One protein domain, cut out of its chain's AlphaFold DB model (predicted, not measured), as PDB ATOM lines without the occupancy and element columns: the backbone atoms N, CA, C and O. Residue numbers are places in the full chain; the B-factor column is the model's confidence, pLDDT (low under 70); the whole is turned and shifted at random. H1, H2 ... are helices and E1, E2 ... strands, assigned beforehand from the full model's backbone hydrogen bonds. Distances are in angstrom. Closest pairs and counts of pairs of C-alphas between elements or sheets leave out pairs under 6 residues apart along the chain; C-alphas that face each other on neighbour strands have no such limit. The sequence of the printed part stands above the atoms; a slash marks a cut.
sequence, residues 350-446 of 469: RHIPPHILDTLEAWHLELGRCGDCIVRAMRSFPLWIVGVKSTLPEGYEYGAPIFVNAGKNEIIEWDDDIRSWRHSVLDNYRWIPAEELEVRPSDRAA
ATOM      1  N   ARG A 350      33.263  55.995  55.829       86.44
ATOM      2  CA  ARG A 350      34.524  56.686  55.508       86.44
ATOM      3  C   ARG A 350      35.696  55.748  55.184       86.44
ATOM      4  O   ARG A 350      36.694  56.205  54.645       86.44
ATOM      5  N   HIS A 351      35.609  54.471  55.566       88.19
ATOM      6  CA  HIS A 351      36.636  53.469  55.276       88.19
ATOM      7  C   HIS A 351      36.400  52.777  53.923       88.19
ATOM      8  O   HIS A 351      37.299  52.096  53.437       88.19
ATOM      9  N   ILE A 352      35.211  52.921  53.322       90.31
ATOM     10  CA  ILE A 352      34.893  52.303  52.031       90.31
ATOM     11  C   ILE A 352      35.666  53.047  50.932       90.31
ATOM     12  O   ILE A 352      35.519  54.265  50.806       90.31
ATOM     13  N   PRO A 353      36.486  52.352  50.125       90.75
ATOM     14  CA  PRO A 353      37.241  53.000  49.062       90.75
ATOM     15  C   PRO A 353      36.334  53.644  47.995       90.75
ATOM     16  O   PRO A 353      35.296  53.066  47.665       90.75
ATOM     17  N   PRO A 354      36.742  54.771  47.372       90.50
ATOM     18  CA  PRO A 354      35.926  55.468  46.372       90.50
ATOM     19  C   PRO A 354      35.445  54.584  45.215       90.50
ATOM     20  O   PRO A 354      34.271  54.599  44.886       90.50
ATOM     21  N   HIS A 355      36.301  53.715  44.674       88.81
ATOM     22  CA  HIS A 355      35.928  52.824  43.565       88.81
ATOM     23  C   HIS A 355      34.847  51.788  43.938       88.81
ATOM     24  O   HIS A 355      34.111  51.313  43.070       88.81
ATOM     25  N   ILE A 356      34.728  51.427  45.221       91.81
ATOM     26  CA  ILE A 356      33.626  50.586  45.705       91.81
ATOM     27  C   ILE A 356      32.333  51.400  45.710       91.81
ATOM     28  O   ILE A 356      31.301  50.893  45.276       91.81
ATOM     29  N   LEU A 357      32.389  52.665  46.138       91.38
ATOM     30  CA  LEU A 357      31.243  53.576  46.082       91.38
ATOM     31  C   LEU A 357      30.788  53.805  44.637       91.38
ATOM     32  O   LEU A 357      29.603  53.640  44.368       91.38
ATOM     33  N   ASP A 358      31.715  54.052  43.708       90.75
ATOM     34  CA  ASP A 358      31.417  54.198  42.276       90.75
ATOM     35  C   ASP A 358      30.722  52.940  41.720       90.75
ATOM     36  O   ASP A 358      29.770  53.017  40.943       90.75
ATOM     37  N   THR A 359      31.161  51.754  42.158       91.81
ATOM     38  CA  THR A 359      30.540  50.478  41.769       91.81
ATOM     39  C   THR A 359      29.118  50.355  42.321       91.81
ATOM     40  O   THR A 359      28.213  49.922  41.608       91.81
ATOM     41  N   LEU A 360      28.892  50.739  43.578       92.50
ATOM     42  CA  LEU A 360      27.560  50.726  44.186       92.50
ATOM     43  C   LEU A 360      26.627  51.774  43.565       92.50
ATOM     44  O   LEU A 360      25.436  51.511  43.401       92.50
ATOM     45  N   GLU A 361      27.155  52.932  43.181       91.56
ATOM     46  CA  GLU A 361      26.415  53.956  42.450       91.56
ATOM     47  C   GLU A 361      26.017  53.454  41.057       91.56
ATOM     48  O   GLU A 361      24.849  53.547  40.680       91.56
ATOM     49  N   ALA A 362      26.936  52.826  40.320       89.94
ATOM     50  CA  ALA A 362      26.610  52.177  39.053       89.94
ATOM     51  C   ALA A 362      25.550  51.078  39.244       89.94
ATOM     52  O   ALA A 362      24.606  50.972  38.464       89.94
ATOM     53  N   TRP A 363      25.632  50.299  40.321       91.19
ATOM     54  CA  TRP A 363      24.632  49.283  40.639       91.19
ATOM     55  C   TRP A 363      23.242  49.880  40.936       91.19
ATOM     56  O   TRP A 363      22.220  49.327  40.518       91.19
ATOM     57  N   HIS A 364      23.188  51.046  41.583       90.88
ATOM     58  CA  HIS A 364      21.963  51.826  41.771       90.88
ATOM     59  C   HIS A 364      21.403  52.342  40.438       90.88
ATOM     60  O   HIS A 364      20.259  52.045  40.083       90.88
ATOM     61  N   LEU A 365      22.212  53.083  39.682       89.31
ATOM     62  CA  LEU A 365      21.772  53.825  38.500       89.31
ATOM     63  C   LEU A 365      21.557  52.921  37.279       89.31
ATOM     64  O   LEU A 365      20.565  53.045  36.557       89.31
ATOM     65  N   GLU A 366      22.473  51.988  37.035       88.31
ATOM     66  CA  GLU A 366      22.503  51.182  35.814       88.31
ATOM     67  C   GLU A 366      21.778  49.846  35.937       88.31
ATOM     68  O   GLU A 366      21.365  49.291  34.916       88.31
ATOM     69  N   LEU A 367      21.628  49.330  37.158       86.81
ATOM     70  CA  LEU A 367      21.042  48.013  37.428       86.81
ATOM     71  C   LEU A 367      19.825  48.088  38.368       86.81
ATOM     72  O   LEU A 367      19.190  47.070  38.630       86.81
ATOM     73  N   GLY A 368      19.422  49.290  38.799       86.06
ATOM     74  CA  GLY A 368      18.095  49.537  39.371       86.06
ATOM     75  C   GLY A 368      17.927  49.168  40.841       86.06
ATOM     76  O   GLY A 368      16.803  48.923  41.285       86.06
ATOM     77  N   ARG A 369      19.011  49.112  41.623       88.94
ATOM     78  CA  ARG A 369      18.899  48.910  43.078       88.94
ATOM     79  C   ARG A 369      18.383  50.154  43.788       88.94
ATOM     80  O   ARG A 369      18.690  51.258  43.374       88.94
ATOM     81  N   CYS A 370      17.609  50.000  44.866       88.12
ATOM     82  CA  CYS A 370      17.154  51.135  45.684       88.12
ATOM     83  C   CYS A 370      18.297  51.694  46.551       88.12
ATOM     84  O   CYS A 370      19.198  50.950  46.938       88.12
ATOM     85  N   GLY A 371      18.230  52.981  46.915       87.31
ATOM     86  CA  GLY A 371      19.196  53.601  47.834       87.31
ATOM     87  C   GLY A 371      19.294  52.867  49.177       87.31
ATOM     88  O   GLY A 371      20.392  52.679  49.692       87.31
ATOM     89  N   ASP A 372      18.180  52.334  49.685       86.06
ATOM     90  CA  ASP A 372      18.169  51.523  50.908       86.06
ATOM     91  C   ASP A 372      18.980  50.227  50.770       86.06
ATOM     92  O   ASP A 372      19.693  49.846  51.700       86.06
ATOM     93  N   CYS A 373      18.931  49.568  49.604       87.81
ATOM     94  CA  CYS A 373      19.774  48.401  49.322       87.81
ATOM     95  C   CYS A 373      21.254  48.786  49.295       87.81
ATOM     96  O   CYS A 373      22.072  48.046  49.830       87.81
ATOM     97  N   ILE A 374      21.598  49.951  48.738       91.31
ATOM     98  CA  ILE A 374      22.981  50.443  48.739       91.31
ATOM     99  C   ILE A 374      23.462  50.731  50.163       91.31
ATOM    100  O   ILE A 374      24.533  50.278  50.557       91.31
ATOM    101  N   VAL A 375      22.658  51.422  50.973       88.81
ATOM    102  CA  VAL A 375      22.982  51.698  52.382       88.81
ATOM    103  C   VAL A 375      23.144  50.401  53.173       88.81
ATOM    104  O   VAL A 375      24.068  50.289  53.980       88.81
ATOM    105  N   ARG A 376      22.281  49.407  52.934       87.56
ATOM    106  CA  ARG A 376      22.375  48.081  53.558       87.56
ATOM    107  C   ARG A 376      23.655  47.359  53.139       87.56
ATOM    108  O   ARG A 376      24.396  46.915  54.008       87.56
ATOM    109  N   ALA A 377      23.962  47.351  51.843       90.75
ATOM    110  CA  ALA A 377      25.195  46.783  51.311       90.75
ATOM    111  C   ALA A 377      26.441  47.427  51.928       90.75
ATOM    112  O   ALA A 377      27.354  46.724  52.352       90.75
ATOM    113  N   MET A 378      26.468  48.752  52.065       90.69
ATOM    114  CA  MET A 378      27.599  49.437  52.693       90.69
ATOM    115  C   MET A 378      27.804  49.046  54.164       90.69
ATOM    116  O   MET A 378      28.934  49.075  54.646       90.69
ATOM    117  N   ARG A 379      26.736  48.682  54.887       86.81
ATOM    118  CA  ARG A 379      26.805  48.276  56.303       86.81
ATOM    119  C   ARG A 379      27.249  46.831  56.500       86.81
ATOM    120  O   ARG A 379      27.829  46.531  57.535       86.81
ATOM    121  N   SER A 380      26.970  45.948  55.544       87.00
ATOM    122  CA  SER A 380      27.265  44.515  55.664       87.00
ATOM    123  C   SER A 380      28.608  44.108  55.060       87.00
ATOM    124  O   SER A 380      28.852  42.920  54.875       87.00
ATOM    125  N   PHE A 381      29.455  45.055  54.647       91.06
ATOM    126  CA  PHE A 381      30.760  44.698  54.095       91.06
ATOM    127  C   PHE A 381      31.643  44.035  55.168       91.06
ATOM    128  O   PHE A 381      31.614  44.454  56.326       91.06
ATOM    129  N   PRO A 382      32.476  43.048  54.798       90.38
ATOM    130  CA  PRO A 382      33.550  42.563  55.651       90.38
ATOM    131  C   PRO A 382      34.733  43.533  55.630       90.38
ATOM    132  O   PRO A 382      35.020  44.154  54.603       90.38
ATOM    133  N   LEU A 383      35.455  43.630  56.754       89.56
ATOM    134  CA  LEU A 383      36.476  44.661  56.997       89.56
ATOM    135  C   LEU A 383      37.529  44.779  55.884       89.56
ATOM    136  O   LEU A 383      38.018  45.874  55.623       89.56
ATOM    137  N   TRP A 384      37.854  43.695  55.176       92.19
ATOM    138  CA  TRP A 384      38.857  43.715  54.105       92.19
ATOM    139  C   TRP A 384      38.468  44.526  52.875       92.19
ATOM    140  O   TRP A 384      39.352  44.796  52.057       92.19
ATOM    141  N   ILE A 385      37.211  44.972  52.747       91.88
ATOM    142  CA  ILE A 385      36.786  45.847  51.645       91.88
ATOM    143  C   ILE A 385      37.655  47.111  51.557       91.88
ATOM    144  O   ILE A 385      37.926  47.604  50.467       91.88
ATOM    145  N   VAL A 386      38.174  47.586  52.699       89.25
ATOM    146  CA  VAL A 386      39.057  48.763  52.804       89.25
ATOM    147  C   VAL A 386      40.395  48.558  52.084       89.25
ATOM    148  O   VAL A 386      41.088  49.512  51.746       89.25
ATOM    149  N   GLY A 387      40.772  47.296  51.867       85.38
ATOM    150  CA  GLY A 387      42.003  46.875  51.214       85.38
ATOM    151  C   GLY A 387      41.850  46.525  49.738       85.38
ATOM    152  O   GLY A 387      42.841  46.123  49.120       85.38
ATOM    153  N   VAL A 388      40.645  46.629  49.167       85.69
ATOM    154  CA  VAL A 388      40.446  46.428  47.730       85.69
ATOM    155  C   VAL A 388      41.110  47.588  46.995       85.69
ATOM    156  O   VAL A 388      40.922  48.750  47.336       85.69
ATOM    157  N   LYS A 389      41.985  47.262  46.039       73.19
ATOM    158  CA  LYS A 389      42.783  48.247  45.284       73.19
ATOM    159  C   LYS A 389      42.408  48.326  43.809       73.19
ATOM    160  O   LYS A 389      42.918  49.197  43.110       73.19
ATOM    161  N   SER A 390      41.594  47.393  43.318       68.38
ATOM    162  CA  SER A 390      41.223  47.373  41.909       68.38
ATOM    163  C   SER A 390      40.252  48.512  41.626       68.38
ATOM    164  O   SER A 390      39.178  48.570  42.210       68.38
ATOM    165  N   THR A 391      40.621  49.400  40.705       57.09
ATOM    166  CA  THR A 391      39.735  50.453  40.185       57.09
ATOM    167  C   THR A 391      38.641  49.901  39.274       57.09
ATOM    168  O   THR A 391      37.717  50.626  38.921       57.09
ATOM    169  N   LEU A 392      38.744  48.628  38.882       55.44
ATOM    170  CA  LEU A 392      37.738  47.927  38.100       55.44
ATOM    171  C   LEU A 392      37.048  46.881  38.985       55.44
ATOM    172  O   LEU A 392      37.755  46.112  39.650       55.44
ATOM    173  N   PRO A 393      35.705  46.812  38.988       59.53
ATOM    174  CA  PRO A 393      35.004  45.726  39.655       59.53
ATOM    175  C   PRO A 393      35.463  44.388  39.067       59.53
ATOM    176  O   PRO A 393      35.673  44.263  37.859       59.53
ATOM    177  N   GLU A 394      35.602  43.376  39.925       67.06
ATOM    178  CA  GLU A 394      36.012  42.026  39.508       67.06
ATOM    179  C   GLU A 394      34.985  41.373  38.568       67.06
ATOM    180  O   GLU A 394      35.312  40.421  37.851       67.06
ATOM    181  N   GLY A 395      33.767  41.919  38.556       74.62
ATOM    182  CA  GLY A 395      32.696  41.632  37.621       74.62
ATOM    183  C   GLY A 395      31.326  41.985  38.197       74.62
ATOM    184  O   GLY A 395      31.197  42.380  39.357       74.62
ATOM    185  N   TYR A 396      30.306  41.808  37.358       82.56
ATOM    186  CA  TYR A 396      28.924  41.646  37.791       82.56
ATOM    187  C   TYR A 396      28.502  40.214  37.491       82.56
ATOM    188  O   TYR A 396      28.660  39.760  36.354       82.56
ATOM    189  N   GLU A 397      27.930  39.539  38.477       84.00
ATOM    190  CA  GLU A 397      27.327  38.219  38.323       84.00
ATOM    191  C   GLU A 397      25.866  38.314  38.709       84.00
ATOM    192  O   GLU A 397      25.522  38.900  39.733       84.00
ATOM    193  N   TYR A 398      24.992  37.817  37.834       82.00
ATOM    194  CA  TYR A 398      23.541  37.907  38.023       82.00
ATOM    195  C   TYR A 398      23.036  39.341  38.297       82.00
ATOM    196  O   TYR A 398      22.038  39.553  38.977       82.00
ATOM    197  N   GLY A 399      23.730  40.357  37.765       83.56
ATOM    198  CA  GLY A 399      23.399  41.768  37.989       83.56
ATOM    199  C   GLY A 399      23.792  42.320  39.365       83.56
ATOM    200  O   GLY A 399      23.377  43.428  39.705       83.56
ATOM    201  N   ALA A 400      24.589  41.596  40.150       89.12
ATOM    202  CA  ALA A 400      25.178  42.072  41.395       89.12
ATOM    203  C   ALA A 400      26.702  42.215  41.274       89.12
ATOM    204  O   ALA A 400      27.338  41.396  40.608       89.12
ATOM    205  N   PRO A 401      27.306  43.251  41.883       91.12
ATOM    206  CA  PRO A 401      28.749  43.388  41.876       91.12
ATOM    207  C   PRO A 401      29.381  42.342  42.793       91.12
ATOM    208  O   PRO A 401      28.831  41.993  43.838       91.12
ATOM    209  N   ILE A 402      30.557  41.873  42.391       91.62
ATOM    210  CA  ILE A 402      31.385  40.965  43.180       91.62
ATOM    211  C   ILE A 402      32.681  41.657  43.550       91.62
ATOM    212  O   ILE A 402      33.321  42.306  42.715       91.62
ATOM    213  N   PHE A 403      33.103  41.444  44.792       92.75
ATOM    214  CA  PHE A 403      34.398  41.899  45.266       92.75
ATOM    215  C   PHE A 403      35.220  40.715  45.746       92.75
ATOM    216  O   PHE A 403      34.724  39.822  46.431       92.75
ATOM    217  N   VAL A 404      36.499  40.737  45.393       91.50
ATOM    218  CA  VAL A 404      37.493  39.751  45.809       91.50
ATOM    219  C   VAL A 404      38.608  40.504  46.513       91.50
ATOM    220  O   VAL A 404      38.983  41.612  46.121       91.50
ATOM    221  N   ASN A 405      39.137  39.919  47.576       90.81
ATOM    222  CA  ASN A 405      40.270  40.502  48.271       90.81
ATOM    223  C   ASN A 405      41.553  40.440  47.413       90.81
ATOM    224  O   ASN A 405      41.693  39.644  46.484       90.81
ATOM    225  N   ALA A 406      42.565  41.232  47.775       85.81
ATOM    226  CA  ALA A 406      43.840  41.245  47.051       85.81
ATOM    227  C   ALA A 406      44.551  39.873  47.019       85.81
ATOM    228  O   ALA A 406      45.341  39.605  46.117       85.81
ATOM    229  N   GLY A 407      44.288  39.013  48.010       85.00
ATOM    230  CA  GLY A 407      44.841  37.660  48.092       85.00
ATOM    231  C   GLY A 407      44.118  36.613  47.243       85.00
ATOM    232  O   GLY A 407      44.583  35.478  47.217       85.00
ATOM    233  N   LYS A 408      43.009  36.972  46.577       88.50
ATOM    234  CA  LYS A 408      42.131  36.059  45.823       88.50
ATOM    235  C   LYS A 408      41.681  34.832  46.622       88.50
ATOM    236  O   LYS A 408      41.499  33.755  46.076       88.50
ATOM    237  N   ASN A 409      41.515  34.997  47.926       90.56
ATOM    238  CA  ASN A 409      41.174  33.921  48.852       90.56
ATOM    239  C   ASN A 409      39.983  34.272  49.757       90.56
ATOM    240  O   ASN A 409      39.634  33.485  50.627       90.56
ATOM    241  N   GLU A 410      39.380  35.447  49.580       92.81
ATOM    242  CA  GLU A 410      38.098  35.829  50.170       92.81
ATOM    243  C   GLU A 410      37.268  36.571  49.116       92.81
ATOM    244  O   GLU A 410      37.805  37.354  48.327       92.81
ATOM    245  N   ILE A 411      35.965  36.312  49.105       93.44
ATOM    246  CA  ILE A 411      35.007  36.871  48.151       93.44
ATOM    247  C   ILE A 411      33.737  37.287  48.887       93.44
ATOM    248  O   ILE A 411      33.350  36.659  49.876       93.44
ATOM    249  N   ILE A 412      33.096  38.344  48.401       93.06
ATOM    250  CA  ILE A 412      31.723  38.680  48.766       93.06
ATOM    251  C   ILE A 412      30.841  38.732  47.535       93.06
ATOM    252  O   ILE A 412      31.206  39.301  46.503       93.06
ATOM    253  N   GLU A 413      29.656  38.170  47.698       92.56
ATOM    254  CA  GLU A 413      28.589  38.167  46.709       92.56
ATOM    255  C   GLU A 413      27.332  38.717  47.352       92.56
ATOM    256  O   GLU A 413      27.086  38.502  48.539       92.56
ATOM    257  N   TRP A 414      26.552  39.468  46.587       91.00
ATOM    258  CA  TRP A 414      25.290  39.965  47.100       91.00
ATOM    259  C   TRP A 414      24.265  38.840  47.106       91.00
ATOM    260  O   TRP A 414      23.975  38.255  46.063       91.00
ATOM    261  N   ASP A 415      23.695  38.579  48.271       87.06
ATOM    262  CA  ASP A 415      22.582  37.666  48.424       87.06
ATOM    263  C   ASP A 415      21.277  38.463  48.366       87.06
ATOM    264  O   ASP A 415      21.008  39.317  49.217       87.06
ATOM    265  N   ASP A 416      20.487  38.230  47.319       82.69
ATOM    266  CA  ASP A 416      19.234  38.952  47.109       82.69
ATOM    267  C   ASP A 416      18.131  38.529  48.091       82.69
ATOM    268  O   ASP A 416      17.261  39.359  48.376       82.69
ATOM    269  N   ASP A 417      18.197  37.313  48.645       79.88
ATOM    270  CA  ASP A 417      17.179  36.775  49.554       79.88
ATOM    271  C   ASP A 417      17.295  37.428  50.935       79.88
ATOM    272  O   ASP A 417      16.325  37.975  51.463       79.88
ATOM    273  N   ILE A 418      18.510  37.455  51.491       79.06
ATOM    274  CA  ILE A 418      18.795  38.080  52.797       79.06
ATOM    275  C   ILE A 418      19.217  39.551  52.682       79.06
ATOM    276  O   ILE A 418      19.336  40.251  53.690       79.06
ATOM    277  N   ARG A 419      19.408  40.056  51.455       80.69
ATOM    278  CA  ARG A 419      19.806  41.444  51.162       80.69
ATOM    279  C   ARG A 419      21.072  41.857  51.917       80.69
ATOM    280  O   ARG A 419      21.129  42.945  52.497       80.69
ATOM    281  N   SER A 420      22.078  40.996  51.910       86.12
ATOM    282  CA  SER A 420      23.375  41.256  52.529       86.12
ATOM    283  C   SER A 420      24.500  40.624  51.721       86.12
ATOM    284  O   SER A 420      24.278  39.824  50.814       86.12
ATOM    285  N   TRP A 421      25.737  40.985  52.053       91.62
ATOM    286  CA  TRP A 421      26.901  40.312  51.487       91.62
ATOM    287  C   TRP A 421      27.044  38.920  52.093       91.62
ATOM    288  O   TRP A 421      27.129  38.781  53.309       91.62
ATOM    289  N   ARG A 422      27.118  37.900  51.241       91.81
ATOM    290  CA  ARG A 422      27.554  36.556  51.598       91.81
ATOM    291  C   ARG A 422      29.073  36.509  51.495       91.81
ATOM    292  O   ARG A 422      29.627  36.586  50.397       91.81
ATOM    293  N   HIS A 423      29.750  36.417  52.634       93.06
ATOM    294  CA  HIS A 423      31.207  36.354  52.706       93.06
ATOM    295  C   HIS A 423      31.673  34.905  52.661       93.06
ATOM    296  O   HIS A 423      31.254  34.079  53.462       93.06
ATOM    297  N   SER A 424      32.552  34.576  51.720       94.88
ATOM    298  CA  SER A 424      33.169  33.253  51.642       94.88
ATOM    299  C   SER A 424      34.693  33.339  51.623       94.88
ATOM    300  O   SER A 424      35.287  34.264  51.066       94.88
ATOM    301  N   VAL A 425      35.325  32.351  52.245       95.00
ATOM    302  CA  VAL A 425      36.771  32.201  52.393       95.00
ATOM    303  C   VAL A 425      37.195  30.939  51.661       95.00
ATOM    304  O   VAL A 425      36.588  29.885  51.828       95.00
ATOM    305  N   LEU A 426      38.237  31.049  50.847       93.81
ATOM    306  CA  LEU A 426      38.836  29.914  50.164       93.81
ATOM    307  C   LEU A 426      39.741  29.160  51.140       93.81
ATOM    308  O   LEU A 426      40.723  29.717  51.640       93.81
ATOM    309  N   ASP A 427      39.420  27.895  51.381       92.50
ATOM    310  CA  ASP A 427      40.202  26.977  52.201       92.50
ATOM    311  C   ASP A 427      40.297  25.622  51.504       92.50
ATOM    312  O   ASP A 427      39.280  24.992  51.221       92.50
ATOM    313  N   ASN A 428      41.518  25.185  51.196       90.50
ATOM    314  CA  ASN A 428      41.802  23.933  50.493       90.50
ATOM    315  C   ASN A 428      40.919  23.747  49.246       90.50
ATOM    316  O   ASN A 428      40.270  22.718  49.077       90.50
ATOM    317  N   TYR A 429      40.882  24.775  48.390       90.25
ATOM    318  CA  TYR A 429      40.101  24.808  47.145       90.25
ATOM    319  C   TYR A 429      38.577  24.727  47.324       90.25
ATOM    320  O   TYR A 429      37.854  24.466  46.365       90.25
ATOM    321  N   ARG A 430      38.071  24.992  48.534       90.25
ATOM    322  CA  ARG A 430      36.637  25.067  48.836       90.25
ATOM    323  C   ARG A 430      36.274  26.448  49.358       90.25
ATOM    324  O   ARG A 430      36.981  27.016  50.187       90.25
ATOM    325  N   TRP A 431      35.161  26.988  48.873       92.88
ATOM    326  CA  TRP A 431      34.599  28.234  49.391       92.88
ATOM    327  C   TRP A 431      33.719  27.929  50.597       92.88
ATOM    328  O   TRP A 431      32.653  27.341  50.444       92.88
ATOM    329  N   ILE A 432      34.168  28.339  51.778       94.19
ATOM    330  CA  ILE A 432      33.460  28.151  53.045       94.19
ATOM    331  C   ILE A 432      32.881  29.505  53.472       94.19
ATOM    332  O   ILE A 432      33.619  30.497  53.436       94.19
ATOM    333  N   PRO A 433      31.595  29.602  53.851       93.81
ATOM    334  CA  PRO A 433      31.045  30.810  54.461       93.81
ATOM    335  C   PRO A 433      31.895  31.268  55.649       93.81
ATOM    336  O   PRO A 433      32.383  30.456  56.434       93.81
ATOM    337  N   ALA A 434      32.126  32.573  55.773       90.88
ATOM    338  CA  ALA A 434      33.011  33.101  56.809       90.88
ATOM    339  C   ALA A 434      32.494  32.808  58.228       90.88
ATOM    340  O   ALA A 434      33.299  32.696  59.152       90.88
ATOM    341  N   GLU A 435      31.179  32.670  58.375       87.88
ATOM    342  CA  GLU A 435      30.454  32.353  59.603       87.88
ATOM    343  C   GLU A 435      30.591  30.874  60.004       87.88
ATOM    344  O   GLU A 435      30.551  30.554  61.188       87.88
ATOM    345  N   GLU A 436      30.801  29.983  59.031       92.44
ATOM    346  CA  GLU A 436      30.970  28.532  59.223       92.44
ATOM    347  C   GLU A 436      32.441  28.132  59.427       92.44
ATOM    348  O   GLU A 436      32.791  26.955  59.520       92.44
ATOM    349  N   LEU A 437      33.341  29.114  59.468       91.25
ATOM    350  CA  LEU A 437      34.772  28.875  59.478       91.25
ATOM    351  C   LEU A 437      35.265  28.421  60.859       91.25
ATOM    352  O   LEU A 437      35.309  29.202  61.809       91.25
ATOM    353  N   GLU A 438      35.731  27.180  60.954       91.69
ATOM    354  CA  GLU A 438      36.300  26.638  62.192       91.69
ATOM    355  C   GLU A 438      37.629  27.302  62.568       91.69
ATOM    356  O   GLU A 438      38.506  27.484  61.719       91.69
ATOM    357  N   VAL A 439      37.825  27.606  63.854       92.06
ATOM    358  CA  VAL A 439      39.075  28.182  64.380       92.06
ATOM    359  C   VAL A 439      40.186  27.130  64.389       92.06
ATOM    360  O   VAL A 439      40.074  26.101  65.054       92.06
ATOM    361  N   ARG A 440      41.308  27.404  63.714       90.44
ATOM    362  CA  ARG A 440      42.488  26.529  63.701       90.44
ATOM    363  C   ARG A 440      43.527  26.975  64.731       90.44
ATOM    364  O   ARG A 440      43.679  28.169  64.980       90.44
ATOM    365  N   PRO A 441      44.362  26.063  65.258       90.88
ATOM    366  CA  PRO A 441      45.489  26.444  66.114       90.88
ATOM    367  C   PRO A 441      46.443  27.455  65.457       90.88
ATOM    368  O   PRO A 441      46.956  28.349  66.128       90.88
ATOM    369  N   SER A 442      46.643  27.354  64.138       88.81
ATOM    370  CA  SER A 442      47.494  28.268  63.365       88.81
ATOM    371  C   SER A 442      46.953  29.698  63.295       88.81
ATOM    372  O   SER A 442      47.740  30.623  63.092       88.81
ATOM    373  N   ASP A 443      45.651  29.907  63.511       90.12
ATOM    374  CA  ASP A 443      45.033  31.235  63.537       90.12
ATOM    375  C   ASP A 443      45.519  32.085  64.719       90.12
ATOM    376  O   ASP A 443      45.527  33.308  64.631       90.12
ATOM    377  N   ARG A 444      46.028  31.464  65.795       86.94
ATOM    378  CA  ARG A 444      46.596  32.179  66.957       86.94
ATOM    379  C   ARG A 444      47.811  33.043  66.614       86.94
ATOM    380  O   ARG A 444      48.164  33.926  67.384       86.94
ATOM    381  N   ALA A 445      48.455  32.773  65.481       89.75
ATOM    382  CA  ALA A 445      49.584  33.545  64.978       89.75
ATOM    383  C   ALA A 445      49.166  34.615  63.950       89.75
ATOM    384  O   ALA A 445      50.028  35.144  63.247       89.75
ATOM    385  N   ALA A 446      47.865  34.887  63.794       90.25
ATOM    386  CA  ALA A 446      47.387  36.039  63.036       90.25
ATOM    387  C   ALA A 446      47.710  37.337  63.792       90.25
ATOM    388  O   ALA A 446      47.556  37.407  65.010       90.25
TER     389      ALA A 446
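What this domain is: This is residues 350 to 446 of the 469 residues of an uncharacterized protein of Punctularia strigosozonata (strain HHB-11173) (UniProt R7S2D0). Picture a small sheet of three strands, E1 E2 E3, with a hairpin of two helices, H1 and H2, toward one end of the domain and a tail, residues 438 to 446 with the short helix H4, sticking out at the other. The long link from H3 to E1 loops back to pair briefly with E1, and H2 only grazes the sheet. The printed part has 97 residues, with four named helices and three named strands in the order H1 H2 H3 E1 E2 E3 H4; the sheet's order is E1 - E2 - E3, antiparallel throughout, and the class is mixed, helices and strands. The whole is compact by its radius of gyration of the C-alphas, 14.1 A, yet elongated in outline, spanning 45 by 28 by 23 A.

How they stand to each other: Start with H1, residues 354 to 367, and H2, residues 371 to 379, a helical hairpin. They touch through residues 360 to 364 of H1 alone, the closest C-alphas being those of Leu 360 and Ile 374, 6.5 A apart. They run opposite ways at a shallow tilt of 32 degrees, only just short of steep. H2 only grazes the sheet with its residues 373 to 379; the C-alphas of Ala 377 and Ser 420 are 5.9 A apart. H3, residues 383 to 387, touches no helix. Next look at E1, residues 410 to 415, E2, residues 420 to 427, and E3, residues 430 to 433: they form a meander, each strand the antiparallel neighbour of the one before. In the hairpin E1 and E2, at 150 degrees, N 422 and O 413 are 2.8 A apart; in the hairpin E2 and E3, at 142 degrees, N 425 and O 432 are 2.8 A apart, both within hydrogen-bond range. H4, residues 441 to 445, touches no helix and is not on the sheet. In H1 and H2 every O i to N i+4 pair is within hydrogen-bond range; in H3 and H4 it is 0 of 1 each, beside 2 of 2 O i to N i+3 pairs each.

Where its parts are: Find C-alpha 354 at (35.926, 55.468, 46.372); from there H1 runs 18.9 A to C-alpha 367. H2 covers 12.6 A, E1 15.7 A and E2 22.1 A, beginning at C-alpha 420, (23.375, 41.256, 52.529). H3, E3 and H4 are shorter; H4 ends at C-alpha 445, (49.584, 33.545, 64.978).

The domain as a whole: The C-alphas of Leu 365 and Pro 441, the two farthest apart, are 45.5 A apart. The printed part has no cut. The link from H3 to E1, residues 388 to 409, is long; within it residues 403 to 404 pair antiparallel with residues 411 to 412 of E1. Confidence is low at residues 390 to 394, under 70; the mean pLDDT of the printed part is 87.7.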